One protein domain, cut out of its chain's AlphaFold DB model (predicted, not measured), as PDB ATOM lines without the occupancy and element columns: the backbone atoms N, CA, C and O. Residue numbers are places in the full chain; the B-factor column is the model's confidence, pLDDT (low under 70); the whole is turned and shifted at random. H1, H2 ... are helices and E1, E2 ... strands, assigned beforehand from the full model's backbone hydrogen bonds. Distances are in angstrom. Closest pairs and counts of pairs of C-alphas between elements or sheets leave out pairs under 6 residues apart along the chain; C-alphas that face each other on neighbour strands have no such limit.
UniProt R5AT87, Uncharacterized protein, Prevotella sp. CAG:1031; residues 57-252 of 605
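AT A GLANCE: This is residues 57 to 252 of the 605 residues of an uncharacterized protein of Prevotella sp. CAG:1031 (UniProt R5AT87). Two small strand sandwiches stand side by side as two lobes: in the first, the sheet E1 E8 E5 E6 is face to face with the sheet E2 E4 E7; in the second, the sheet E11 E12 E15 E14 is face to face with the sheet E10 E16 E13. The lobes meet over few contacts, where E11 comes up to E5 and E8; H1 is a single short turn at the edge of the first. The printed part has 196 residues, with one named helix and 16 named strands in the order E1 to E4, H1, E5 to E16; the class is mostly strand, strands holding 94 of the 98 residues in named elements; E11 E12 E15 E14 and E2 E4 E7 are antiparallel sheets, the other two mixed. It is compact, with a radius of gyration of the C-alphas of 16.6 A and spans of 45 by 38 by 31 A.

IN THESE COORDINATES: E1, residues 57 to 63, begins at C-alpha 57 (-9.892, -3.437, 28.096). E2 is 69 to 72, E3 79 to 81, E4 85 to 92 (23.1 A), H1 101 to 104, E5 107 to 111, E6 114 to 116, E7 129 to 135 (20.1 A) and E8 140 to 147 (23.5 A). E9 is 153 to 158, E10 160 to 162, E11 168 to 171, E12 182 to 188 (18.6 A), E13 192 to 201 (26.1 A), E14 216 to 219 and E15 227 to 232. E16, 243 to 251 (25.6 A), ends at C-alpha 251 (2.620, 21.440, 24.926).

HOW THE PARTS SIT: E1 and E8 are parallel at 11 degrees, with N 59 and O 141 2.9 A apart; E8 and E5 are antiparallel, N 108 to O 146 2.9 A; E5 and E6 form a hairpin, N 109 to O 116 2.9 A. E4 is antiparallel to E2, N 70 to O 91 2.8 A, and to E7, N 88 to O 132 2.9 A. E3 and E9 pair with no named strand. H1 is not on any of the sheets and is too short for an O i to N i+4 pair. The closest C-alphas of E5 and E11 are His 110 and Tyr 171, 7.5 A. E12 is antiparallel to E11, N 169 to O 187 2.9 A, and to E15, N 184 to O 230 2.8 A; E14 and E15 form a hairpin, N 229 to O 218 2.8 A. E16 is parallel to E10, N 161 to O 243 2.9 A, and antiparallel to E13, N 198 to O 246 2.9 A; E13 bends by 65 degrees at residue 195.

THE WHOLE: The four sheets make a stack of sheets, three or more sheets face to face in turn. The C-alphas farthest apart are Asn 81 and Asp 235, 47.8 A. The printed part has no cut; the links E6 to E7 and E13 to E14 are long. Mean pLDDT of the printed part is 93.4, and no printed residue is under 70.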
ATOM      1  N   THR A  57     -11.208  -3.327  28.752       92.44
ATOM      2  CA  THR A  57      -9.892  -3.437  28.096       92.44
ATOM      3  C   THR A  57      -8.841  -2.734  28.942       92.44
ATOM      4  O   THR A  57      -9.062  -1.599  29.362       92.44
ATOM      5  N   VAL A  58      -7.708  -3.399  29.180       95.69
ATOM      6  CA  VAL A  58      -6.528  -2.768  29.782       95.69
ATOM      7  C   VAL A  58      -5.959  -1.781  28.770       95.69
ATOM      8  O   VAL A  58      -5.475  -2.184  27.713       95.69
ATOM      9  N   THR A  59      -6.079  -0.490  29.051       93.75
ATOM     10  CA  THR A  59      -5.660   0.592  28.150       93.75
ATOM     11  C   THR A  59      -4.241   1.052  28.428       93.75
ATOM     12  O   THR A  59      -3.524   1.355  27.481       93.75
ATOM     13  N   THR A  60      -3.831   1.024  29.696       93.94
ATOM     14  CA  THR A  60      -2.482   1.382  30.140       93.94
ATOM     15  C   THR A  60      -1.977   0.324  31.112       93.94
ATOM     16  O   THR A  60      -2.701  -0.052  32.034       93.94
ATOM     17  N   PHE A  61      -0.738  -0.137  30.942       96.06
ATOM     18  CA  PHE A  61      -0.066  -1.017  31.903       96.06
ATOM     19  C   PHE A  61       1.396  -0.590  32.060       96.06
ATOM     20  O   PHE A  61       2.279  -1.038  31.328       96.06
ATOM     21  N   ARG A  62       1.657   0.326  33.003       95.75
ATOM     22  CA  ARG A  62       2.936   1.052  33.076       95.75
ATOM     23  C   ARG A  62       3.558   1.041  34.466       95.75
ATOM     24  O   ARG A  62       2.882   1.204  35.477       95.75
ATOM     25  N   ASN A  63       4.883   0.923  34.507       96.06
ATOM     26  CA  ASN A  63       5.681   1.178  35.700       96.06
ATOM     27  C   ASN A  63       6.434   2.503  35.542       96.06
ATOM     28  O   ASN A  63       7.202   2.661  34.595       96.06
ATOM     29  N   LEU A  64       6.225   3.440  36.464       96.75
ATOM     30  CA  LEU A  64       6.890   4.748  36.458       96.75
ATOM     31  C   LEU A  64       8.264   4.726  37.136       96.75
ATOM     32  O   LEU A  64       9.004   5.700  37.059       96.75
ATOM     33  N   THR A  65       8.609   3.633  37.812       95.44
ATOM     34  CA  THR A  65       9.842   3.488  38.595       95.44
ATOM     35  C   THR A  65      10.512   2.137  38.311       95.44
ATOM     36  O   THR A  65      10.605   1.290  39.208       95.44
ATOM     37  N   PRO A  66      10.966   1.896  37.064       94.69
ATOM     38  CA  PRO A  66      11.574   0.625  36.653       94.69
ATOM     39  C   PRO A  66      12.863   0.288  37.414       94.69
ATOM     40  O   PRO A  66      13.194  -0.886  37.564       94.69
ATOM     41  N   ASP A  67      13.539   1.291  37.975       93.25
ATOM     42  CA  ASP A  67      14.752   1.107  38.779       93.25
ATOM     43  C   ASP A  67      14.509   0.414  40.128       93.25
ATOM     44  O   ASP A  67      15.469   0.110  40.828       93.25
ATOM     45  N   PHE A  68      13.255   0.192  40.532       93.38
ATOM     46  CA  PHE A  68      12.909  -0.375  41.843       93.38
ATOM     47  C   PHE A  68      12.169  -1.714  41.751       93.38
ATOM     48  O   PHE A  68      12.272  -2.550  42.650       93.38
ATOM     49  N   PHE A  69      11.394  -1.929  40.690       95.50
ATOM     50  CA  PHE A  69      10.665  -3.175  40.469       95.50
ATOM     51  C   PHE A  69      10.250  -3.334  39.008       95.50
ATOM     52  O   PHE A  69      10.304  -2.394  38.224       95.50
ATOM     53  N   THR A  70       9.780  -4.522  38.646       96.25
ATOM     54  CA  THR A  70       9.079  -4.809  37.386       96.25
ATOM     55  C   THR A  70       7.623  -5.168  37.658       96.25
ATOM     56  O   THR A  70       7.327  -5.707  38.726       96.25
ATOM     57  N   ILE A  71       6.735  -4.927  36.690       96.75
ATOM     58  CA  ILE A  71       5.325  -5.342  36.747       96.75
ATOM     59  C   ILE A  71       5.015  -6.382  35.669       96.75
ATOM     60  O   ILE A  71       5.584  -6.338  34.579       96.75
ATOM     61  N   SER A  72       4.136  -7.333  35.977       96.81
ATOM     62  CA  SER A  72       3.689  -8.392  35.063       96.81
ATOM     63  C   SER A  72       2.321  -8.957  35.477       96.81
ATOM     64  O   SER A  72       1.695  -8.453  36.408       96.81
ATOM     65  N   GLY A  73       1.844  -9.993  34.778       94.25
ATOM     66  CA  GLY A  73       0.550 -10.648  35.024       94.25
ATOM     67  C   GLY A  73      -0.573 -10.177  34.095       94.25
ATOM     68  O   GLY A  73      -1.506 -10.938  33.853       94.25
ATOM     69  N   LEU A  74      -0.437  -8.978  33.521       95.56
ATOM     70  CA  LEU A  74      -1.347  -8.400  32.532       95.56
ATOM     71  C   LEU A  74      -0.565  -7.738  31.385       95.56
ATOM     72  O   LEU A  74       0.643  -7.526  31.496       95.56
ATOM     73  N   GLU A  75      -1.262  -7.399  30.302       93.38
ATOM     74  CA  GLU A  75      -0.712  -6.665  29.156       93.38
ATOM     75  C   GLU A  75      -1.708  -5.636  28.592       93.38
ATOM     76  O   GLU A  75      -2.926  -5.788  28.713       93.38
ATOM     77  N   GLU A  76      -1.197  -4.578  27.956       94.50
ATOM     78  CA  GLU A  76      -2.041  -3.602  27.255       94.50
ATOM     79  C   GLU A  76      -2.833  -4.273  26.123       94.50
ATOM     80  O   GLU A  76      -2.323  -5.098  25.366       94.50
ATOM     81  N   GLY A  77      -4.113  -3.917  26.001       92.19
ATOM     82  CA  GLY A  77      -5.059  -4.529  25.071       92.19
ATOM     83  C   GLY A  77      -5.717  -5.816  25.582       92.19
ATOM     84  O   GLY A  77      -6.647  -6.312  24.934       92.19
ATOM     85  N   GLN A  78      -5.299  -6.347  26.737       94.00
ATOM     86  CA  GLN A  78      -5.940  -7.510  27.346       94.00
ATOM     87  C   GLN A  78      -7.402  -7.210  27.699       94.00
ATOM     88  O   GLN A  78      -7.733  -6.158  28.249       94.00
ATOM     89  N   LYS A  79      -8.287  -8.165  27.398       91.69
ATOM     90  CA  LYS A  79      -9.700  -8.103  27.782       91.69
ATOM     91  C   LYS A  79      -9.921  -8.801  29.116       91.69
ATOM     92  O   LYS A  79      -9.522  -9.952  29.277       91.69
ATOM     93  N   LEU A  80     -10.594  -8.112  30.022       91.75
ATOM     94  CA  LEU A  80     -10.989  -8.578  31.345       91.75
ATOM     95  C   LEU A  80     -12.513  -8.461  31.483       91.75
ATOM     96  O   LEU A  80     -13.142  -7.688  30.757       91.75
ATOM     97  N   ASN A  81     -13.122  -9.208  32.398       88.50
ATOM     98  CA  ASN A  81     -14.549  -9.064  32.695       88.50
ATOM     99  C   ASN A  81     -14.716  -8.106  33.877       88.50
ATOM    100  O   ASN A  81     -14.070  -8.288  34.909       88.50
ATOM    101  N   ALA A  82     -15.556  -7.082  33.728       89.00
ATOM    102  CA  ALA A  82     -15.831  -6.138  34.808       89.00
ATOM    103  C   ALA A  82     -16.415  -6.859  36.037       89.00
ATOM    104  O   ALA A  82     -17.233  -7.765  35.897       89.00
ATOM    105  N   GLY A  83     -15.997  -6.457  37.238       86.06
ATOM    106  CA  GLY A  83     -16.420  -7.069  38.503       86.06
ATOM    107  C   GLY A  83     -15.720  -8.387  38.863       86.06
ATOM    108  O   GLY A  83     -15.882  -8.871  39.985       86.06
ATOM    109  N   GLU A  84     -14.920  -8.972  37.963       90.69
ATOM    110  CA  GLU A  84     -14.034 -10.092  38.304       90.69
ATOM    111  C   GLU A  84     -12.749  -9.606  38.997       90.69
ATOM    112  O   GLU A  84     -12.409  -8.424  38.985       90.69
ATOM    113  N   GLN A  85     -12.034 -10.535  39.635       93.62
ATOM    114  CA  GLN A  85     -10.733 -10.272  40.251       93.62
ATOM    115  C   GLN A  85      -9.608 -10.527  39.246       93.62
ATOM    116  O   GLN A  85      -9.554 -11.594  38.628       93.62
ATOM    117  N   ALA A  86      -8.693  -9.572  39.134       94.50
ATOM    118  CA  ALA A  86      -7.436  -9.692  38.403       94.50
ATOM    119  C   ALA A  86      -6.267  -9.322  39.328       94.50
ATOM    120  O   ALA A  86      -6.476  -8.729  40.383       94.50
ATOM    121  N   SER A  87      -5.041  -9.666  38.936       96.06
ATOM    122  CA  SER A  87      -3.852  -9.416  39.756       96.06
ATOM    123  C   SER A  87      -2.729  -8.787  38.943       96.06
ATOM    124  O   SER A  87      -2.477  -9.186  37.806       96.06
ATOM    125  N   VAL A  88      -2.007  -7.855  39.564       97.38
ATOM    126  CA  VAL A  88      -0.714  -7.355  39.078       97.38
ATOM    127  C   VAL A  88       0.391  -7.976  39.916       97.38
ATOM    128  O   VAL A  88       0.348  -7.923  41.144       97.38
ATOM    129  N   ILE A  89       1.395  -8.551  39.263       97.19
ATOM    130  CA  ILE A  89       2.568  -9.114  39.930       97.19
ATOM    131  C   ILE A  89       3.674  -8.067  39.901       97.19
ATOM    132  O   ILE A  89       4.119  -7.664  38.824       97.19
ATOM    133  N   ILE A  90       4.135  -7.653  41.079       96.56
ATOM    134  CA  ILE A  90       5.276  -6.755  41.253       96.56
ATOM    135  C   ILE A  90       6.464  -7.562  41.762       96.56
ATOM    136  O   ILE A  90       6.360  -8.260  42.769       96.56
ATOM    137  N   LYS A  91       7.611  -7.430  41.096       96.56
ATOM    138  CA  LYS A  91       8.854  -8.116  41.466       96.56
ATOM    139  C   LYS A  91       9.992  -7.127  41.675       96.56
ATOM    140  O   LYS A  91      10.213  -6.277  40.817       96.56
ATOM    141  N   ALA A  92      10.708  -7.246  42.788       94.31
ATOM    142  CA  ALA A  92      11.837  -6.390  43.138       94.31
ATOM    143  C   ALA A  92      12.921  -6.429  42.046       94.31
ATOM    144  O   ALA A  92      13.260  -7.499  41.530       94.31
ATOM    145  N   ALA A  93      13.438  -5.259  41.676       91.75
ATOM    146  CA  ALA A  93      14.449  -5.107  40.639       91.75
ATOM    147  C   ALA A  93      15.310  -3.856  40.874       91.75
ATOM    148  O   ALA A  93      14.976  -2.990  41.682       91.75
ATOM    149  N   GLY A  94      16.426  -3.766  40.147       87.38
ATOM    150  CA  GLY A  94      17.332  -2.617  40.203       87.38
ATOM    151  C   GLY A  94      17.860  -2.360  41.617       87.38
ATOM    152  O   GLY A  94      18.617  -3.163  42.162       87.38
ATOM    153  N   ASN A  95      17.448  -1.239  42.202       87.81
ATOM    154  CA  ASN A  95      17.870  -0.739  43.508       87.81
ATOM    155  C   ASN A  95      17.248  -1.496  44.693       87.81
ATOM    156  O   ASN A  95      17.677  -1.295  45.830       87.81
ATOM    157  N   ILE A  96      16.250  -2.356  44.459       88.88
ATOM    158  CA  ILE A  96      15.613  -3.173  45.499       88.88
ATOM    159  C   ILE A  96      15.773  -4.653  45.152       88.88
ATOM    160  O   ILE A  96      15.461  -5.092  44.051       88.88
ATOM    161  N   SER A  97      16.223  -5.445  46.127       87.50
ATOM    162  CA  SER A  97      16.318  -6.906  46.014       87.50
ATOM    163  C   SER A  97      15.176  -7.648  46.713       87.50
ATOM    164  O   SER A  97      14.891  -8.794  46.378       87.50
ATOM    165  N   THR A  98      14.514  -7.016  47.685       91.94
ATOM    166  CA  THR A  98      13.349  -7.559  48.393       91.94
ATOM    167  C   THR A  98      12.522  -6.433  49.012       91.94
ATOM    168  O   THR A  98      13.071  -5.428  49.463       91.94
ATOM    169  N   PHE A  99      11.204  -6.600  49.057       89.06
ATOM    170  CA  PHE A  99      10.270  -5.698  49.715       89.06
ATOM    171  C   PHE A  99      10.165  -6.047  51.199       89.06
ATOM    172  O   PHE A  99       9.517  -7.019  51.580       89.06
ATOM    173  N   GLY A 100      10.812  -5.250  52.049       87.38
ATOM    174  CA  GLY A 100      10.545  -5.248  53.489       87.38
ATOM    175  C   GLY A 100       9.290  -4.433  53.837       87.38
ATOM    176  O   GLY A 100       8.834  -3.653  53.001       87.38
ATOM    177  N   PRO A 101       8.778  -4.519  55.081       83.88
ATOM    178  CA  PRO A 101       7.563  -3.811  55.502       83.88
ATOM    179  C   PRO A 101       7.599  -2.305  55.222       83.88
ATOM    180  O   PRO A 101       6.667  -1.760  54.647       83.88
ATOM    181  N   ALA A 102       8.722  -1.651  55.540       84.81
ATOM    182  CA  ALA A 102       8.908  -0.225  55.273       84.81
ATOM    183  C   ALA A 102       8.903   0.099  53.769       84.81
ATOM    184  O   ALA A 102       8.382   1.126  53.367       84.81
ATOM    185  N   LEU A 103       9.439  -0.790  52.923       88.56
ATOM    186  CA  LEU A 103       9.462  -0.595  51.469       88.56
ATOM    187  C   LEU A 103       8.069  -0.749  50.849       88.56
ATOM    188  O   LEU A 103       7.753  -0.077  49.871       88.56
ATOM    189  N   MET A 104       7.225  -1.604  51.431       89.00
ATOM    190  CA  MET A 104       5.849  -1.824  50.975       89.00
ATOM    191  C   MET A 104       4.968  -0.577  51.146       89.00
ATOM    192  O   MET A 104       4.063  -0.370  50.343       89.00
ATOM    193  N   GLU A 105       5.267   0.292  52.120       89.50
ATOM    194  CA  GLU A 105       4.580   1.584  52.312       89.50
ATOM    195  C   GLU A 105       4.814   2.576  51.161       89.50
ATOM    196  O   GLU A 105       4.058   3.529  50.995       89.50
ATOM    197  N   HIS A 106       5.839   2.353  50.342       92.94
ATOM    198  CA  HIS A 106       6.192   3.238  49.235       92.94
ATOM    199  C   HIS A 106       5.611   2.773  47.889       92.94
ATOM    200  O   HIS A 106       5.661   3.520  46.910       92.94
ATOM    201  N   ILE A 107       5.036   1.569  47.815       94.88
ATOM    202  CA  ILE A 107       4.489   1.000  46.576       94.88
ATOM    203  C   ILE A 107       3.039   1.444  46.392       94.88
ATOM    204  O   ILE A 107       2.199   1.246  47.267       94.88
ATOM    205  N   HIS A 108       2.745   1.998  45.218       96.75
ATOM    206  CA  HIS A 108       1.408   2.440  44.839       96.75
ATOM    207  C   HIS A 108       1.013   1.792  43.518       96.75
ATOM    208  O   HIS A 108       1.668   2.029  42.501       96.75
ATOM    209  N   LEU A 109      -0.067   1.011  43.534       97.25
ATOM    210  CA  LEU A 109      -0.732   0.519  42.334       97.25
ATOM    211  C   LEU A 109      -2.005   1.334  42.107       97.25
ATOM    212  O   LEU A 109      -2.962   1.224  42.870       97.25
ATOM    213  N   HIS A 110      -2.002   2.153  41.066       96.81
ATOM    214  CA  HIS A 110      -3.155   2.927  40.625       96.81
ATOM    215  C   HIS A 110      -3.931   2.104  39.597       96.81
ATOM    216  O   HIS A 110      -3.340   1.626  38.630       96.81
ATOM    217  N   VAL A 111      -5.229   1.928  39.830       95.38
ATOM    218  CA  VAL A 111      -6.190   1.286  38.926       95.38
ATOM    219  C   VAL A 111      -7.351   2.260  38.737       95.38
ATOM    220  O   VAL A 111      -8.254   2.330  39.575       95.38
ATOM    221  N   ASN A 112      -7.319   3.037  37.654       91.25
ATOM    222  CA  ASN A 112      -8.175   4.217  37.470       91.25
ATOM    223  C   ASN A 112      -8.119   5.136  38.716       91.25
ATOM    224  O   ASN A 112      -7.044   5.585  39.100       91.25
ATOM    225  N   ASP A 113      -9.258   5.376  39.377       85.94
ATOM    226  CA  ASP A 113      -9.363   6.211  40.583       85.94
ATOM    227  C   ASP A 113      -8.996   5.469  41.888       85.94
ATOM    228  O   ASP A 113      -8.984   6.064  42.967       85.94
ATOM    229  N   MET A 114      -8.740   4.156  41.827       91.50
ATOM    230  CA  MET A 114      -8.402   3.338  42.993       91.50
ATOM    231  C   MET A 114      -6.888   3.276  43.192       91.50
ATOM    232  O   MET A 114      -6.147   2.990  42.256       91.50
ATOM    233  N   VAL A 115      -6.427   3.444  44.434       95.50
ATOM    234  CA  VAL A 115      -5.011   3.276  44.792       95.50
ATOM    235  C   VAL A 115      -4.862   2.147  45.800       95.50
ATOM    236  O   VAL A 115      -5.413   2.199  46.899       95.50
ATOM    237  N   ILE A 116      -4.091   1.127  45.438       95.38
ATOM    238  CA  ILE A 116      -3.796  -0.028  46.282       95.38
ATOM    239  C   ILE A 116      -2.352   0.077  46.768       95.38
ATOM    240  O   ILE A 116      -1.414   0.125  45.971       95.38
ATOM    241  N   MET A 117      -2.182   0.081  48.089       94.56
ATOM    242  CA  MET A 117      -0.881  -0.030  48.748       94.56
ATOM    243  C   MET A 117      -0.763  -1.433  49.357       94.56
ATOM    244  O   MET A 117      -1.622  -1.805  50.167       94.56
ATOM    245  N   PRO A 118       0.258  -2.233  49.006       93.06
ATOM    246  CA  PRO A 118       0.386  -3.606  49.477       93.06
ATOM    247  C   PRO A 118       0.927  -3.657  50.916       93.06
ATOM    248  O   PRO A 118       2.009  -4.167  51.155       93.06
ATOM    249  N   LEU A 119       0.208  -3.102  51.892       89.44
ATOM    250  CA  LEU A 119       0.662  -3.000  53.284       89.44
ATOM    251  C   LEU A 119       0.587  -4.344  54.029       89.44
ATOM    252  O   LEU A 119      -0.356  -5.116  53.841       89.44
ATOM    253  N   GLU A 120       1.495  -4.593  54.981       85.62
ATOM    254  CA  GLU A 120       1.388  -5.767  55.872       85.62
ATOM    255  C   GLU A 120       0.072  -5.780  56.666       85.62
ATOM    256  O   GLU A 120      -0.526  -6.834  56.884       85.62
ATOM    257  N   SER A 121      -0.424  -4.600  57.055       81.31
ATOM    258  CA  SER A 121      -1.717  -4.437  57.733       81.31
ATOM    259  C   SER A 121      -2.908  -4.881  56.875       81.31
ATOM    260  O   SER A 121      -3.941  -5.263  57.423       81.31
ATOM    261  N   ALA A 122      -2.751  -4.890  55.548       82.31
ATOM    262  CA  ALA A 122      -3.718  -5.412  54.585       82.31
ATOM    263  C   ALA A 122      -3.487  -6.902  54.249       82.31
ATOM    264  O   ALA A 122      -4.191  -7.465  53.414       82.31
ATOM    265  N   GLY A 123      -2.540  -7.565  54.924       85.62
ATOM    266  CA  GLY A 123      -2.276  -9.000  54.797       85.62
ATOM    267  C   GLY A 123      -1.221  -9.378  53.755       85.62
ATOM    268  O   GLY A 123      -0.991 -10.574  53.549       85.62
ATOM    269  N   PHE A 124      -0.562  -8.402  53.127       89.06
ATOM    270  CA  PHE A 124       0.567  -8.653  52.231       89.06
ATOM    271  C   PHE A 124       1.803  -9.088  53.025       89.06
ATOM    272  O   PHE A 124       1.966  -8.735  54.192       89.06
ATOM    273  N   LYS A 125       2.674  -9.887  52.404       87.56
ATOM    274  CA  LYS A 125       3.887 -10.404  53.048       87.56
ATOM    275  C   LYS A 125       5.137  -9.832  52.386       87.56
ATOM    276  O   LYS A 125       5.166  -9.777  51.158       87.56
ATOM    277  N   PRO A 126       6.175  -9.502  53.171       86.06
ATOM    278  CA  PRO A 126       7.499  -9.213  52.645       86.06
ATOM    279  C   PRO A 126       8.018 -10.352  51.766       86.06
ATOM    280  O   PRO A 126       7.815 -11.533  52.074       86.06
ATOM    281  N   GLY A 127       8.713  -9.999  50.693       89.31
ATOM    282  CA  GLY A 127       9.181 -10.943  49.685       89.31
ATOM    283  C   GLY A 127       9.880 -10.231  48.536       89.31
ATOM    284  O   GLY A 127       9.984  -9.010  48.517       89.31
ATOM    285  N   ASP A 128      10.418 -10.979  47.587       90.50
ATOM    286  CA  ASP A 128      10.931 -10.443  46.321       90.50
ATOM    287  C   ASP A 128       9.826 -10.265  45.269       90.50
ATOM    288  O   ASP A 128      10.015  -9.537  44.297       90.50
ATOM    289  N   GLU A 129       8.666 -10.879  45.484       94.88
ATOM    290  CA  GLU A 129       7.503 -10.822  44.607       94.88
ATOM    291  C   GLU A 129       6.220 -10.633  45.428       94.88
ATOM    292  O   GLU A 129       6.047 -11.238  46.489       94.88
ATOM    293  N   ILE A 130       5.326  -9.773  44.940       94.81
ATOM    294  CA  ILE A 130       4.032  -9.472  45.549       94.81
ATOM    295  C   ILE A 130       2.964  -9.531  44.457       94.81
ATOM    296  O   ILE A 130       3.063  -8.847  43.440       94.81
ATOM    297  N   GLU A 131       1.919 -10.318  44.691       95.25
ATOM    298  CA  GLU A 131       0.718 -10.341  43.857       95.25
ATOM    299  C   GLU A 131      -0.332  -9.401  44.458       95.25
ATOM    300  O   GLU A 131      -0.740  -9.577  45.608       95.25
ATOM    301  N   ILE A 132      -0.754  -8.394  43.693       95.69
ATOM    302  CA  ILE A 132      -1.703  -7.365  44.124       95.69
ATOM    303  C   ILE A 132      -3.040  -7.575  43.402       95.69
ATOM    304  O   ILE A 132      -3.137  -7.244  42.217       95.69
ATOM    305  N   PRO A 133      -4.064  -8.119  44.089       94.94
ATOM    306  CA  PRO A 133      -5.383  -8.318  43.507       94.94
ATOM    307  C   PRO A 133      -6.174  -7.005  43.440       94.94
ATOM    308  O   PRO A 133      -6.079  -6.164  44.337       94.94
ATOM    309  N   PHE A 134      -7.001  -6.855  42.410       94.62
ATOM    310  CA  PHE A 134      -7.935  -5.746  42.237       94.62
ATOM    311  C   PHE A 134      -9.224  -6.206  41.541       94.62
ATOM    312  O   PHE A 134      -9.240  -7.163  40.766       94.62
ATOM    313  N   GLU A 135     -10.324  -5.505  41.817       93.56
ATOM    314  CA  GLU A 135     -11.589  -5.706  41.104       93.56
ATOM    315  C   GLU A 135     -11.551  -4.941  39.777       93.56
ATOM    316  O   GLU A 135     -11.267  -3.743  39.750       93.56
ATOM    317  N   VAL A 136     -11.817  -5.636  38.672       92.44
ATOM    318  CA  VAL A 136     -11.756  -5.059  37.328       92.44
ATOM    319  C   VAL A 136     -12.851  -3.993  37.175       92.44
ATOM    320  O   VAL A 136     -14.034  -4.321  37.320       92.44
ATOM    321  N   PRO A 137     -12.500  -2.734  36.849       90.75
ATOM    322  CA  PRO A 137     -13.477  -1.659  36.712       90.75
ATOM    323  C   PRO A 137     -14.363  -1.852  35.474       90.75
ATOM    324  O   PRO A 137     -13.991  -2.547  34.528       90.75
ATOM    325  N   GLU A 138     -15.523  -1.194  35.439       85.75
ATOM    326  CA  GLU A 138     -16.319  -1.075  34.213       85.75
ATOM    327  C   GLU A 138     -15.643  -0.097  33.228       85.75
ATOM    328  O   GLU A 138     -15.327   1.035  33.590       85.75
ATOM    329  N   GLY A 139     -15.467  -0.499  31.963       85.38
ATOM    330  CA  GLY A 139     -14.992   0.387  30.889       85.38
ATOM    331  C   GLY A 139     -13.513   0.211  30.532       85.38
ATOM    332  O   GLY A 139     -13.119  -0.853  30.057       85.38
ATOM    333  N   ASN A 140     -12.715   1.272  30.678       89.50
ATOM    334  CA  ASN A 140     -11.260   1.224  30.487       89.50
ATOM    335  C   ASN A 140     -10.570   0.885  31.813       89.50
ATOM    336  O   ASN A 140     -11.062   1.256  32.880       89.50
ATOM    337  N   CYS A 141      -9.439   0.187  31.741       93.56
ATOM    338  CA  CYS A 141      -8.618  -0.144  32.900       93.56
ATOM    339  C   CYS A 141      -7.193   0.375  32.687       93.56
ATOM    340  O   CYS A 141      -6.423  -0.196  31.914       93.56
ATOM    341  N   ASP A 142      -6.868   1.465  33.374       95.19
ATOM    342  CA  ASP A 142      -5.546   2.078  33.399       95.19
ATOM    343  C   ASP A 142      -4.820   1.655  34.672       95.19
ATOM    344  O   ASP A 142      -5.264   1.942  35.785       95.19
ATOM    345  N   ILE A 143      -3.708   0.947  34.494       97.00
ATOM    346  CA  ILE A 143      -2.905   0.385  35.572       97.00
ATOM    347  C   ILE A 143      -1.530   1.047  35.553       97.00
ATOM    348  O   ILE A 143      -0.758   0.899  34.601       97.00
ATOM    349  N   VAL A 144      -1.207   1.749  36.636       97.38
ATOM    350  CA  VAL A 144       0.065   2.456  36.793       97.38
ATOM    351  C   VAL A 144       0.670   2.135  38.152       97.38
ATOM    352  O   VAL A 144       0.066   2.371  39.194       97.38
ATOM    353  N   ALA A 145       1.887   1.603  38.152       97.25
ATOM    354  CA  ALA A 145       2.622   1.287  39.367       97.25
ATOM    355  C   ALA A 145       3.799   2.248  39.564       97.25
ATOM    356  O   ALA A 145       4.477   2.621  38.603       97.25
ATOM    357  N   CYS A 146       4.069   2.631  40.812       96.62
ATOM    358  CA  CYS A 146       5.251   3.420  41.158       96.62
ATOM    359  C   CYS A 146       5.737   3.184  42.598       96.62
ATOM    360  O   CYS A 146       4.978   2.753  43.470       96.62
ATOM    361  N   TYR A 147       7.017   3.475  42.827       94.88
ATOM    362  CA  TYR A 147       7.694   3.476  44.121       94.88
ATOM    363  C   TYR A 147       7.998   4.917  44.557       94.88
ATOM    364  O   TYR A 147       8.859   5.577  43.978       94.88
ATOM    365  N   ALA A 148       7.320   5.416  45.586       92.75
ATOM    366  CA  ALA A 148       7.455   6.787  46.083       92.75
ATOM    367  C   ALA A 148       8.310   6.827  47.363       92.75
ATOM    368  O   ALA A 148       7.829   6.578  48.466       92.75
ATOM    369  N   GLY A 149       9.609   7.082  47.192       79.75
ATOM    370  CA  GLY A 149      10.644   6.543  48.076       79.75
ATOM    371  C   GLY A 149      10.912   7.194  49.437       79.75
ATOM    372  O   GLY A 149      11.497   6.497  50.262       79.75
ATOM    373  N   GLN A 150      10.554   8.458  49.717       81.69
ATOM    374  CA  GLN A 150      10.776   9.020  51.070       81.69
ATOM    375  C   GLN A 150       9.524   9.426  51.833       81.69
ATOM    376  O   GLN A 150       9.634   9.707  53.027       81.69
ATOM    377  N   GLN A 151       8.337   9.402  51.230       85.00
ATOM    378  CA  GLN A 151       7.114   9.704  51.973       85.00
ATOM    379  C   GLN A 151       6.907   8.733  53.144       85.00
ATOM    380  O   GLN A 151       7.202   7.548  53.047       85.00
ATOM    381  N   GLN A 152       6.389   9.226  54.266       87.94
ATOM    382  CA  GLN A 152       6.188   8.410  55.467       87.94
ATOM    383  C   GLN A 152       4.755   8.512  55.952       87.94
ATOM    384  O   GLN A 152       4.251   9.625  56.130       87.94
ATOM    385  N   LEU A 153       4.149   7.364  56.247       90.81
ATOM    386  CA  LEU A 153       2.811   7.296  56.820       90.81
ATOM    387  C   LEU A 153       2.790   7.785  58.279       90.81
ATOM    388  O   LEU A 153       3.756   7.628  59.036       90.81
ATOM    389  N   ILE A 154       1.679   8.410  58.677       92.25
ATOM    390  CA  ILE A 154       1.379   8.787  60.064       92.25
ATOM    391  C   ILE A 154      -0.134   8.975  60.258       92.25
ATOM    392  O   ILE A 154      -0.786   9.619  59.441       92.25
ATOM    393  N   ASP A 155      -0.686   8.484  61.373       89.69
ATOM    394  CA  ASP A 155      -2.139   8.490  61.642       89.69
ATOM    395  C   ASP A 155      -2.795   9.881  61.534       89.69
ATOM    396  O   ASP A 155      -3.877  10.023  60.972       89.69
ATOM    397  N   ASN A 156      -2.125  10.920  62.046       90.25
ATOM    398  CA  ASN A 156      -2.596  12.313  62.019       90.25
ATOM    399  C   ASN A 156      -1.931  13.132  60.899       90.25
ATOM    400  O   ASN A 156      -1.668  14.321  61.072       90.25
ATOM    401  N   GLY A 157      -1.558  12.472  59.806       94.25
ATOM    402  CA  GLY A 157      -0.915  13.105  58.658       94.25
ATOM    403  C   GLY A 157      -1.918  13.751  57.712       94.25
ATOM    404  O   GLY A 157      -3.085  13.968  58.045       94.25
ATOM    405  N   PHE A 158      -1.455  14.004  56.495       97.81
ATOM    406  CA  PHE A 158      -2.197  14.756  55.490       97.81
ATOM    407  C   PHE A 158      -2.211  14.040  54.140       97.81
ATOM    408  O   PHE A 158      -1.457  13.095  53.916       97.81
ATOM    409  N   THR A 159      -3.097  14.482  53.254       97.25
ATOM    410  CA  THR A 159      -3.208  14.021  51.862       97.25
ATOM    411  C   THR A 159      -2.608  15.034  50.897       97.25
ATOM    412  O   THR A 159      -2.430  16.196  51.256       97.25
ATOM    413  N   MET A 160      -2.303  14.593  49.677       97.19
ATOM    414  CA  MET A 160      -1.874  15.458  48.584       97.19
ATOM    415  C   MET A 160      -2.763  15.237  47.363       97.19
ATOM    416  O   MET A 160      -3.081  14.100  47.020       97.19
ATOM    417  N   THR A 161      -3.137  16.328  46.702       97.12
ATOM    418  CA  THR A 161      -3.893  16.316  45.449       97.12
ATOM    419  C   THR A 161      -3.254  17.239  44.418       97.12
ATOM    420  O   THR A 161      -2.559  18.199  44.755       97.12
ATOM    421  N   LEU A 162      -3.507  16.946  43.146       97.56
ATOM    422  CA  LEU A 162      -3.225  17.834  42.023       97.56
ATOM    423  C   LEU A 162      -4.547  18.482  41.593       97.56
ATOM    424  O   LEU A 162      -5.555  17.784  41.460       97.56
ATOM    425  N   GLU A 163      -4.568  19.802  41.401       97.06
ATOM    426  CA  GLU A 163      -5.717  20.483  40.802       97.06
ATOM    427  C   GLU A 163      -6.013  19.876  39.420       97.06
ATOM    428  O   GLU A 163      -5.069  19.581  38.683       97.06
ATOM    429  N   PRO A 164      -7.293  19.681  39.042       95.19
ATOM    430  CA  PRO A 164      -7.644  19.054  37.773       95.19
ATOM    431  C   PRO A 164      -6.909  19.689  36.590       95.19
ATOM    432  O   PRO A 164      -7.052  20.884  36.330       95.19
ATOM    433  N   HIS A 165      -6.145  18.874  35.867       94.69
ATOM    434  CA  HIS A 165      -5.318  19.316  34.754       94.69
ATOM    435  C   HIS A 165      -5.541  18.399  33.542       94.69
ATOM    436  O   HIS A 165      -5.551  17.182  33.710       94.69
ATOM    437  N   PRO A 166      -5.729  18.939  32.323       93.12
ATOM    438  CA  PRO A 166      -6.078  18.125  31.156       93.12
ATOM    439  C   PRO A 166      -4.959  17.183  30.694       93.12
ATOM    440  O   PRO A 166      -5.272  16.136  30.148       93.12
ATOM    441  N   ASN A 167      -3.693  17.546  30.934       95.50
ATOM    442  CA  ASN A 167      -2.523  16.847  30.379       95.50
ATOM    443  C   ASN A 167      -1.607  16.237  31.454       95.50
ATOM    444  O   ASN A 167      -0.419  16.036  31.206       95.50
ATOM    445  N   ALA A 168      -2.081  16.099  32.697       96.69
ATOM    446  CA  ALA A 168      -1.233  15.650  33.799       96.69
ATOM    447  C   ALA A 168      -2.015  14.883  34.861       96.69
ATOM    448  O   ALA A 168      -3.161  15.209  35.167       96.69
ATOM    449  N   THR A 169      -1.377  13.884  35.460       95.88
ATOM    450  CA  THR A 169      -1.961  13.066  36.528       95.88
ATOM    451  C   THR A 169      -0.931  12.804  37.621       95.88
ATOM    452  O   THR A 169       0.246  12.567  37.339       95.88
ATOM    453  N   LEU A 170      -1.379  12.874  38.876       97.00
ATOM    454  CA  LEU A 170      -0.561  12.640  40.061       97.00
ATOM    455  C   LEU A 170      -0.570  11.155  40.442       97.00
ATOM    456  O   LEU A 170      -1.630  10.561  40.611       97.00
ATOM    457  N   TYR A 171       0.617  10.601  40.650       97.06
ATOM    458  CA  TYR A 171       0.871   9.225  41.063       97.06
ATOM    459  C   TYR A 171       1.785   9.192  42.292       97.06
ATOM    460  O   TYR A 171       2.455  10.169  42.621       97.06
ATOM    461  N   GLY A 172       1.839   8.047  42.971       95.62
ATOM    462  CA  GLY A 172       2.715   7.847  44.135       95.62
ATOM    463  C   GLY A 172       2.147   8.328  45.468       95.62
ATOM    464  O   GLY A 172       2.847   8.259  46.466       95.62
ATOM    465  N   VAL A 173       0.884   8.753  45.501       95.50
ATOM    466  CA  VAL A 173       0.131   9.043  46.730       95.50
ATOM    467  C   VAL A 173      -1.205   8.309  46.705       95.50
ATOM    468  O   VAL A 173      -1.725   7.997  45.633       95.50
ATOM    469  N   SER A 174      -1.766   8.035  47.884       93.88
ATOM    470  CA  SER A 174      -3.109   7.459  48.038       93.88
ATOM    471  C   SER A 174      -4.047   8.476  48.696       93.88
ATOM    472  O   SER A 174      -3.645   9.093  49.689       93.88
ATOM    473  N   PRO A 175      -5.288   8.646  48.195       91.25
ATOM    474  CA  PRO A 175      -6.271   9.553  48.793       91.25
ATOM    475  C   PRO A 175      -6.721   9.110  50.195       91.25
ATOM    476  O   PRO A 175      -7.173   9.939  50.985       91.25
ATOM    477  N   ASP A 176      -6.559   7.826  50.525       90.62
ATOM    478  CA  ASP A 176      -6.972   7.241  51.805       90.62
ATOM    479  C   ASP A 176      -5.831   7.168  52.833       90.62
ATOM    480  O   ASP A 176      -6.057   6.856  54.004       90.62
ATOM    481  N   ALA A 177      -4.597   7.463  52.417       92.94
ATOM    482  CA  ALA A 177      -3.414   7.409  53.265       92.94
ATOM    483  C   ALA A 177      -3.008   8.800  53.773       92.94
ATOM    484  O   ALA A 177      -3.216   9.823  53.118       92.94
ATOM    485  N   LYS A 178      -2.415   8.835  54.970       95.31
ATOM    486  CA  LYS A 178      -1.985  10.062  55.644       95.31
ATOM    487  C   LYS A 178      -0.470  10.084  55.795       95.31
ATOM    488  O   LYS A 178       0.110   9.166  56.372       95.31
ATOM    489  N   TYR A 179       0.154  11.150  55.299       95.69
ATOM    490  CA  TYR A 179       1.603  11.283  55.186       95.69
ATOM    491  C   TYR A 179       2.146  12.443  56.022       95.69
ATOM    492  O   TYR A 179       1.447  13.422  56.296       95.69
ATOM    493  N   LYS A 180       3.420  12.345  56.415       93.75
ATOM    494  CA  LYS A 180       4.180  13.441  57.039       93.75
ATOM    495  C   LYS A 180       4.588  14.517  56.032       93.75
ATOM    496  O   LYS A 180       4.647  15.688  56.385       93.75
ATOM    497  N   TYR A 181       4.948  14.094  54.827       94.62
ATOM    498  CA  TYR A 181       5.436  14.882  53.696       94.62
ATOM    499  C   TYR A 181       5.383  13.989  52.451       94.62
ATOM    500  O   TYR A 181       5.189  12.776  52.584       94.62
ATOM    501  N   PHE A 182       5.550  14.573  51.266       96.69
ATOM    502  CA  PHE A 182       5.240  13.892  50.009       96.69
ATOM    503  C   PHE A 182       6.447  13.809  49.085       96.69
ATOM    504  O   PHE A 182       7.106  14.818  48.845       96.69
ATOM    505  N   ASP A 183       6.652  12.620  48.525       94.56
ATOM    506  CA  ASP A 183       7.376  12.402  47.277       94.56
ATOM    507  C   ASP A 183       6.421  11.688  46.338       94.56
ATOM    508  O   ASP A 183       5.868  10.647  46.687       94.56
ATOM    509  N   ALA A 184       6.210  12.256  45.166       96.62
ATOM    510  CA  ALA A 184       5.211  11.792  44.228       96.62
ATOM    511  C   ALA A 184       5.700  11.999  42.796       96.62
ATOM    512  O   ALA A 184       6.780  12.547  42.542       96.62
ATOM    513  N   TYR A 185       4.879  11.566  41.849       97.69
ATOM    514  CA  TYR A 185       5.162  11.697  40.433       97.69
ATOM    515  C   TYR A 185       4.015  12.386  39.717       97.69
ATOM    516  O   TYR A 185       2.854  12.087  39.971       97.69
ATOM    517  N   ILE A 186       4.335  13.274  38.787       98.00
ATOM    518  CA  ILE A 186       3.370  13.822  37.841       98.00
ATOM    519  C   ILE A 186       3.730  13.249  36.479       98.00
ATOM    520  O   ILE A 186       4.795  13.548  35.938       98.00
ATOM    521  N   LEU A 187       2.862  12.391  35.954       96.62
ATOM    522  CA  LEU A 187       2.970  11.910  34.583       96.62
ATOM    523  C   LEU A 187       2.188  12.865  33.692       96.62
ATOM    524  O   LEU A 187       1.021  13.153  33.977       96.62
ATOM    525  N   THR A 188       2.826  13.349  32.637       95.88
ATOM    526  CA  THR A 188       2.206  14.238  31.662       95.88
ATOM    527  C   THR A 188       1.949  13.527  30.341       95.88
ATOM    528  O   THR A 188       2.522  12.469  30.054       95.88
ATOM    529  N   ASP A 189       1.063  14.109  29.535       93.19
ATOM    530  CA  ASP A 189       0.872  13.686  28.152       93.19
ATOM    531  C   ASP A 189       2.178  13.802  27.357       93.19
ATOM    532  O   ASP A 189       3.112  14.524  27.720       93.19
ATOM    533  N   GLU A 190       2.235  13.089  26.234       89.44
ATOM    534  CA  GLU A 190       3.398  13.092  25.353       89.44
ATOM    535  C   GLU A 190       3.831  14.519  24.980       89.44
ATOM    536  O   GLU A 190       3.052  15.295  24.428       89.44
ATOM    537  N   ALA A 191       5.098  14.838  25.262       89.75
ATOM    538  CA  ALA A 191       5.724  16.135  25.017       89.75
ATOM    539  C   ALA A 191       5.096  17.337  25.755       89.75
ATOM    540  O   ALA A 191       5.370  18.484  25.402       89.75
ATOM    541  N   TYR A 192       4.296  17.112  26.798       94.06
ATOM    542  CA  TYR A 192       3.866  18.187  27.689       94.06
ATOM    543  C   TYR A 192       4.912  18.424  28.783       94.06
ATOM    544  O   TYR A 192       5.232  17.521  29.563       94.06
ATOM    545  N   VAL A 193       5.442  19.645  28.861       93.25
ATOM    546  CA  VAL A 193       6.541  20.007  29.765       93.25
ATOM    547  C   VAL A 193       6.028  20.935  30.857       93.25
ATOM    548  O   VAL A 193       5.514  22.013  30.574       93.25
ATOM    549  N   ILE A 194       6.192  20.531  32.119       95.81
ATOM    550  CA  ILE A 194       5.855  21.381  33.265       95.81
ATOM    551  C   ILE A 194       6.926  22.466  33.408       95.81
ATOM    552  O   ILE A 194       8.105  22.158  33.587       95.81
ATOM    553  N   THR A 195       6.511  23.730  33.340       93.00
ATOM    554  CA  THR A 195       7.386  24.906  33.453       93.00
ATOM    555  C   THR A 195       7.390  25.486  34.865       93.00
ATOM    556  O   THR A 195       8.400  26.042  35.295       93.00
ATOM    557  N   SER A 196       6.302  25.321  35.620       96.19
ATOM    558  CA  SER A 196       6.240  25.687  37.038       96.19
ATOM    559  C   SER A 196       5.223  24.850  37.813       96.19
ATOM    560  O   SER A 196       4.296  24.262  37.250       96.19
ATOM    561  N   ALA A 197       5.392  24.807  39.133       98.25
ATOM    562  CA  ALA A 197       4.419  24.237  40.050       98.25
ATOM    563  C   ALA A 197       4.336  25.077  41.320       98.25
ATOM    564  O   ALA A 197       5.348  25.541  41.843       98.25
ATOM    565  N   GLU A 198       3.126  25.211  41.844       98.50
ATOM    566  CA  GLU A 198       2.855  25.834  43.132       98.50
ATOM    567  C   GLU A 198       2.127  24.836  44.028       98.50
ATOM    568  O   GLU A 198       1.376  23.981  43.554       98.50
ATOM    569  N   PHE A 199       2.316  24.967  45.335       98.56
ATOM    570  CA  PHE A 199       1.598  24.186  46.332       98.56
ATOM    571  C   PHE A 199       1.015  25.088  47.419       98.56
ATOM    572  O   PHE A 199       1.516  26.181  47.677       98.56
ATOM    573  N   LYS A 200      -0.038  24.619  48.082       97.94
ATOM    574  CA  LYS A 200      -0.555  25.203  49.323       97.94
ATOM    575  C   LYS A 200      -0.862  24.106  50.337       97.94
ATOM    576  O   LYS A 200      -1.153  22.976  49.951       97.94
ATOM    577  N   MET A 201      -0.817  24.453  51.621       97.44
ATOM    578  CA  MET A 201      -1.191  23.572  52.734       97.44
ATOM    579  C   MET A 201      -2.482  24.088  53.380       97.44
ATOM    580  O   MET A 201      -2.509  25.202  53.905       97.44
ATOM    581  N   GLY A 202      -3.552  23.291  53.347       95.19
ATOM    582  CA  GLY A 202      -4.881  23.684  53.819       95.19
ATOM    583  C   GLY A 202      -5.410  24.936  53.107       95.19
ATOM    584  O   GLY A 202      -5.384  25.030  51.879       95.19
ATOM    585  N   ASP A 203      -5.853  25.918  53.895       93.19
ATOM    586  CA  ASP A 203      -6.326  27.226  53.412       93.19
ATOM    587  C   ASP A 203      -5.197  28.269  53.276       93.19
ATOM    588  O   ASP A 203      -5.462  29.470  53.206       93.19
ATOM    589  N   GLY A 204      -3.933  27.831  53.291       93.75
ATOM    590  CA  GLY A 204      -2.772  28.701  53.115       93.75
ATOM    591  C   GLY A 204      -2.628  29.270  51.699       93.75
ATOM    592  O   GLY A 204      -3.349  28.902  50.769       93.75
ATOM    593  N   GLU A 205      -1.648  30.158  51.541       95.75
ATOM    594  CA  GLU A 205      -1.314  30.771  50.255       95.75
ATOM    595  C   GLU A 205      -0.548  29.808  49.339       95.75
ATOM    596  O   GLU A 205       0.200  28.937  49.794       95.75
ATOM    597  N   TRP A 206      -0.717  30.004  48.031       98.06
ATOM    598  CA  TRP A 206       0.075  29.313  47.018       98.06
ATOM    599  C   TRP A 206       1.532  29.762  47.084       98.06
ATOM    600  O   TRP A 206       1.828  30.955  47.130       98.06
ATOM    601  N   THR A 207       2.434  28.789  47.089       97.44
ATOM    602  CA  THR A 207       3.878  28.993  47.153       97.44
ATOM    603  C   THR A 207       4.544  28.211  46.029       97.44
ATOM    604  O   THR A 207       4.174  27.067  45.767       97.44
ATOM    605  N   ASP A 208       5.529  28.813  45.366       98.06
ATOM    606  CA  ASP A 208       6.301  28.152  44.314       98.06
ATOM    607  C   ASP A 208       7.104  26.962  44.870       98.06
ATOM    608  O   ASP A 208       7.786  27.072  45.895       98.06
ATOM    609  N   VAL A 209       7.013  25.813  44.196       98.19
ATOM    610  CA  VAL A 209       7.649  24.559  44.627       98.19
ATOM    611  C   VAL A 209       9.172  24.668  44.562       98.19
ATOM    612  O   VAL A 209       9.839  24.347  45.541       98.19
ATOM    613  N   ASN A 210       9.728  25.140  43.444       96.56
ATOM    614  CA  ASN A 210      11.178  25.151  43.209       96.56
ATOM    615  C   ASN A 210      11.915  26.260  43.976       96.56
ATOM    616  O   ASN A 210      13.119  26.162  44.196       96.56
ATOM    617  N   SER A 211      11.197  27.291  44.415       96.19
ATOM    618  CA  SER A 211      11.717  28.372  45.260       96.19
ATOM    619  C   SER A 211      11.616  28.065  46.759       96.19
ATOM    620  O   SER A 211      12.125  28.834  47.575       96.19
ATOM    621  N   THR A 212      10.959  26.967  47.146       95.81
ATOM    622  CA  THR A 212      10.788  26.575  48.549       95.81
ATOM    623  C   THR A 212      11.840  25.548  48.953       95.81
ATOM    624  O   THR A 212      11.912  24.454  48.400       95.81
ATOM    625  N   ASN A 213      12.633  25.871  49.974       94.69
ATOM    626  CA  ASN A 213      13.651  24.969  50.507       94.69
ATOM    627  C   ASN A 213      13.034  23.631  50.966       94.69
ATOM    628  O   ASN A 213      12.038  23.621  51.686       94.69
ATOM    629  N   GLY A 214      13.625  22.506  50.555       88.75
ATOM    630  CA  GLY A 214      13.112  21.157  50.840       88.75
ATOM    631  C   GLY A 214      11.964  20.687  49.932       88.75
ATOM    632  O   GLY A 214      11.541  19.536  50.043       88.75
ATOM    633  N   CYS A 215      11.485  21.529  49.015       96.50
ATOM    634  CA  CYS A 215      10.573  21.143  47.942       96.50
ATOM    635  C   CYS A 215      11.321  21.058  46.602       96.50
ATOM    636  O   CYS A 215      12.428  21.576  46.457       96.50
ATOM    637  N   GLY A 216      10.725  20.398  45.611       96.31
ATOM    638  CA  GLY A 216      11.307  20.361  44.274       96.31
ATOM    639  C   GLY A 216      10.410  19.709  43.236       96.31
ATOM    640  O   GLY A 216       9.673  18.774  43.535       96.31
ATOM    641  N   LEU A 217      10.507  20.199  42.007       97.00
ATOM    642  CA  LEU A 217       9.921  19.634  40.805       97.00
ATOM    643  C   LEU A 217      11.019  19.514  39.752       97.00
ATOM    644  O   LEU A 217      11.669  20.492  39.391       97.00
ATOM    645  N   SER A 218      11.209  18.311  39.230       94.75
ATOM    646  CA  SER A 218      12.165  18.064  38.147       94.75
ATOM    647  C   SER A 218      11.742  16.851  37.337       94.75
ATOM    648  O   SER A 218      10.903  16.066  37.775       94.75
ATOM    649  N   ARG A 219      12.312  16.694  36.143       91.75
ATOM    650  CA  ARG A 219      12.122  15.466  35.369       91.75
ATOM    651  C   ARG A 219      12.696  14.268  36.122       91.75
ATOM    652  O   ARG A 219      13.638  14.396  36.907       91.75
ATOM    653  N   ALA A 220      12.070  13.115  35.938       91.06
ATOM    654  CA  ALA A 220      12.561  11.868  36.491       91.06
ATOM    655  C   ALA A 220      13.665  11.308  35.583       91.06
ATOM    656  O   ALA A 220      13.411  10.917  34.447       91.06
ATOM    657  N   ASP A 221      14.888  11.239  36.101       83.75
ATOM    658  CA  ASP A 221      16.040  10.668  35.393       83.75
ATOM    659  C   ASP A 221      16.074   9.137  35.547       83.75
ATOM    660  O   ASP A 221      17.017   8.574  36.094       83.75
ATOM    661  N   ASN A 222      15.000   8.457  35.130       85.38
ATOM    662  CA  ASN A 222      14.820   7.006  35.293       85.38
ATOM    663  C   ASN A 222      14.364   6.291  34.006       85.38
ATOM    664  O   ASN A 222      13.793   5.202  34.044       85.38
ATOM    665  N   GLY A 223      14.568   6.937  32.853       82.81
ATOM    666  CA  GLY A 223      14.229   6.387  31.539       82.81
ATOM    667  C   GLY A 223      12.732   6.361  31.209       82.81
ATOM    668  O   GLY A 223      12.354   5.782  30.191       82.81
ATOM    669  N   VAL A 224      11.872   6.970  32.032       89.88
ATOM    670  CA  VAL A 224      10.428   7.055  31.778       89.88
ATOM    671  C   VAL A 224      10.079   8.417  31.176       89.88
ATOM    672  O   VAL A 224      10.152   9.447  31.841       89.88
ATOM    673  N   ASP A 225       9.643   8.416  29.914       87.75
ATOM    674  CA  ASP A 225       9.234   9.637  29.211       87.75
ATOM    675  C   ASP A 225       8.056  10.354  29.893       87.75
ATOM    676  O   ASP A 225       7.094   9.710  30.336       87.75
ATOM    677  N   ASN A 226       8.110  11.694  29.878       90.94
ATOM    678  CA  ASN A 226       7.078  12.621  30.373       90.94
ATOM    679  C   ASN A 226       6.770  12.482  31.875       90.94
ATOM    680  O   ASN A 226       5.662  12.762  32.332       90.94
ATOM    681  N   LEU A 227       7.746  12.025  32.659       95.50
ATOM    682  CA  LEU A 227       7.607  11.851  34.098       95.50
ATOM    683  C   LEU A 227       8.353  12.950  34.858       95.50
ATOM    684  O   LEU A 227       9.541  13.186  34.637       95.50
ATOM    685  N   PHE A 228       7.668  13.581  35.806       96.88
ATOM    686  CA  PHE A 228       8.248  14.543  36.737       96.88
ATOM    687  C   PHE A 228       8.175  13.990  38.155       96.88
ATOM    688  O   PHE A 228       7.141  13.471  38.568       96.88
ATOM    689  N   LYS A 229       9.261  14.122  38.916       96.19
ATOM    690  CA  LYS A 229       9.255  13.913  40.367       96.19
ATOM    691  C   LYS A 229       8.875  15.221  41.054       96.19
ATOM    692  O   LYS A 229       9.384  16.282  40.684       96.19
ATOM    693  N   ILE A 230       7.997  15.134  42.048       97.50
ATOM    694  CA  ILE A 230       7.619  16.257  42.900       97.50
ATOM    695  C   ILE A 230       7.802  15.885  44.370       97.50
ATOM    696  O   ILE A 230       7.312  14.855  44.825       97.50
ATOM    697  N   SER A 231       8.485  16.751  45.110       96.69
ATOM    698  CA  SER A 231       8.720  16.623  46.546       96.69
ATOM    699  C   SER A 231       8.148  17.842  47.259       96.69
ATOM    700  O   SER A 231       8.473  18.975  46.900       96.69
ATOM    701  N   ILE A 232       7.316  17.619  48.279       97.56
ATOM    702  CA  ILE A 232       6.731  18.671  49.120       97.56
ATOM    703  C   ILE A 232       7.111  18.403  50.572       97.56
ATOM    704  O   ILE A 232       6.460  17.627  51.281       97.56
ATOM    705  N   ARG A 233       8.187  19.063  51.008       95.19
ATOM    706  CA  ARG A 233       8.702  18.996  52.379       95.19
ATOM    707  C   ARG A 233       9.329  20.338  52.795       95.19
ATOM    708  O   ARG A 233      10.552  20.428  52.935       95.19
ATOM    709  N   PRO A 234       8.505  21.384  52.992       92.56
ATOM    710  CA  PRO A 234       8.992  22.734  53.262       92.56
ATOM    711  C   PRO A 234       9.931  22.768  54.472       92.56
ATOM    712  O   PRO A 234       9.614  22.224  55.532       92.56
ATOM    713  N   ASP A 235      11.111  23.357  54.298       88.19
ATOM    714  CA  ASP A 235      12.188  23.446  55.293       88.19
ATOM    715  C   ASP A 235      12.589  22.095  55.911       88.19
ATOM    716  O   ASP A 235      13.010  22.001  57.072       88.19
ATOM    717  N   TYR A 236      12.444  21.017  55.132       90.81
ATOM    718  CA  TYR A 236      12.651  19.630  55.552       90.81
ATOM    719  C   TYR A 236      11.766  19.195  56.737       90.81
ATOM    720  O   TYR A 236      12.036  18.168  57.377       90.81
ATOM    721  N   GLN A 237      10.684  19.932  57.004       89.81
ATOM    722  CA  GLN A 237       9.706  19.655  58.054       89.81
ATOM    723  C   GLN A 237       8.502  18.870  57.525       89.81
ATOM    724  O   GLN A 237       8.280  18.752  56.321       89.81
ATOM    725  N   ASN A 238       7.716  18.323  58.454       92.50
ATOM    726  CA  ASN A 238       6.419  17.746  58.118       92.50
ATOM    727  C   ASN A 238       5.471  18.848  57.625       92.50
ATOM    728  O   ASN A 238       5.480  19.963  58.151       92.50
ATOM    729  N   VAL A 239       4.606  18.503  56.677       94.75
ATOM    730  CA  VAL A 239       3.502  19.367  56.257       94.75
ATOM    731  C   VAL A 239       2.496  19.546  57.400       94.75
ATOM    732  O   VAL A 239       2.394  18.713  58.303       94.75
ATOM    733  N   THR A 240       1.761  20.658  57.380       94.88
ATOM    734  CA  THR A 240       0.842  21.062  58.462       94.88
ATOM    735  C   THR A 240      -0.633  21.066  58.053       94.88
ATOM    736  O   THR A 240      -1.492  21.411  58.865       94.88
ATOM    737  N   GLY A 241      -0.932  20.677  56.814       96.94
ATOM    738  CA  GLY A 241      -2.272  20.622  56.236       96.94
ATOM    739  C   GLY A 241      -2.292  19.752  54.981       96.94
ATOM    740  O   GLY A 241      -1.232  19.404  54.457       96.94
ATOM    741  N   ASP A 242      -3.492  19.420  54.494       98.12
ATOM    742  CA  ASP A 242      -3.656  18.761  53.192       98.12
ATOM    743  C   ASP A 242      -3.027  19.621  52.092       98.12
ATOM    744  O   ASP A 242      -3.222  20.837  52.049       98.12
ATOM    745  N   VAL A 243      -2.232  18.994  51.232       98.12
ATOM    746  CA  VAL A 243      -1.474  19.668  50.182       98.12
ATOM    747  C   VAL A 243      -2.283  19.669  48.894       98.12
ATOM    748  O   VAL A 243      -2.708  18.623  48.412       98.12
ATOM    749  N   SER A 244      -2.453  20.840  48.295       98.31
ATOM    750  CA  SER A 244      -2.908  20.962  46.908       98.31
ATOM    751  C   SER A 244      -1.762  21.482  46.062       98.31
ATOM    752  O   SER A 244      -1.120  22.459  46.445       98.31
ATOM    753  N   VAL A 245      -1.521  20.846  44.922       98.44
ATOM    754  CA  VAL A 245      -0.548  21.274  43.916       98.44
ATOM    755  C   VAL A 245      -1.287  21.732  42.673       98.44
ATOM    756  O   VAL A 245      -2.275  21.122  42.278       98.44
ATOM    757  N   ARG A 246      -0.786  22.778  42.024       97.88
ATOM    758  CA  ARG A 246      -1.174  23.150  40.664       97.88
ATOM    759  C   ARG A 246       0.077  23.330  39.825       97.88
ATOM    760  O   ARG A 246       1.117  23.742  40.337       97.88
ATOM    761  N   ILE A 247      -0.029  23.016  38.545       98.25
ATOM    762  CA  ILE A 247       1.087  23.085  37.608       98.25
ATOM    763  C   ILE A 247       0.749  24.017  36.454       98.25
ATOM    764  O   ILE A 247      -0.415  24.160  36.079       98.25
ATOM    765  N   THR A 248       1.781  24.626  35.887       96.81
ATOM    766  CA  THR A 248       1.724  25.296  34.590       96.81
ATOM    767  C   THR A 248       2.747  24.637  33.681       96.81
ATOM    768  O   THR A 248       3.837  24.271  34.119       96.81
ATOM    769  N   GLY A 249       2.397  24.461  32.417       94.81
ATOM    770  CA  GLY A 249       3.265  23.834  31.438       94.81
ATOM    771  C   GLY A 249       2.806  24.108  30.019       94.81
ATOM    772  O   GLY A 249       1.726  24.663  29.787       94.81
ATOM    773  N   GLU A 250       3.634  23.691  29.078       94.00
ATOM    774  CA  GLU A 250       3.456  23.946  27.656       94.00
ATOM    775  C   GLU A 250       3.458  22.626  26.885       94.00
ATOM    776  O   GLU A 250       4.150  21.668  27.235       94.00
ATOM    777  N   GLN A 251       2.623  22.563  25.849       94.12
ATOM    778  CA  GLN A 251       2.620  21.440  24.926       94.12
ATOM    779  C   GLN A 251       3.665  21.699  23.851       94.12
ATOM    780  O   GLN A 251       3.554  22.674  23.109       94.12
ATOM    781  N   HIS A 252       4.605  20.777  23.723       93.62
ATOM    782  CA  HIS A 252       5.640  20.814  22.705       93.62
ATOM    783  C   HIS A 252       5.418  19.714  21.659       93.62
ATOM    784  O   HIS A 252       4.551  18.840  21.799       93.62
TER     785      HIS A 252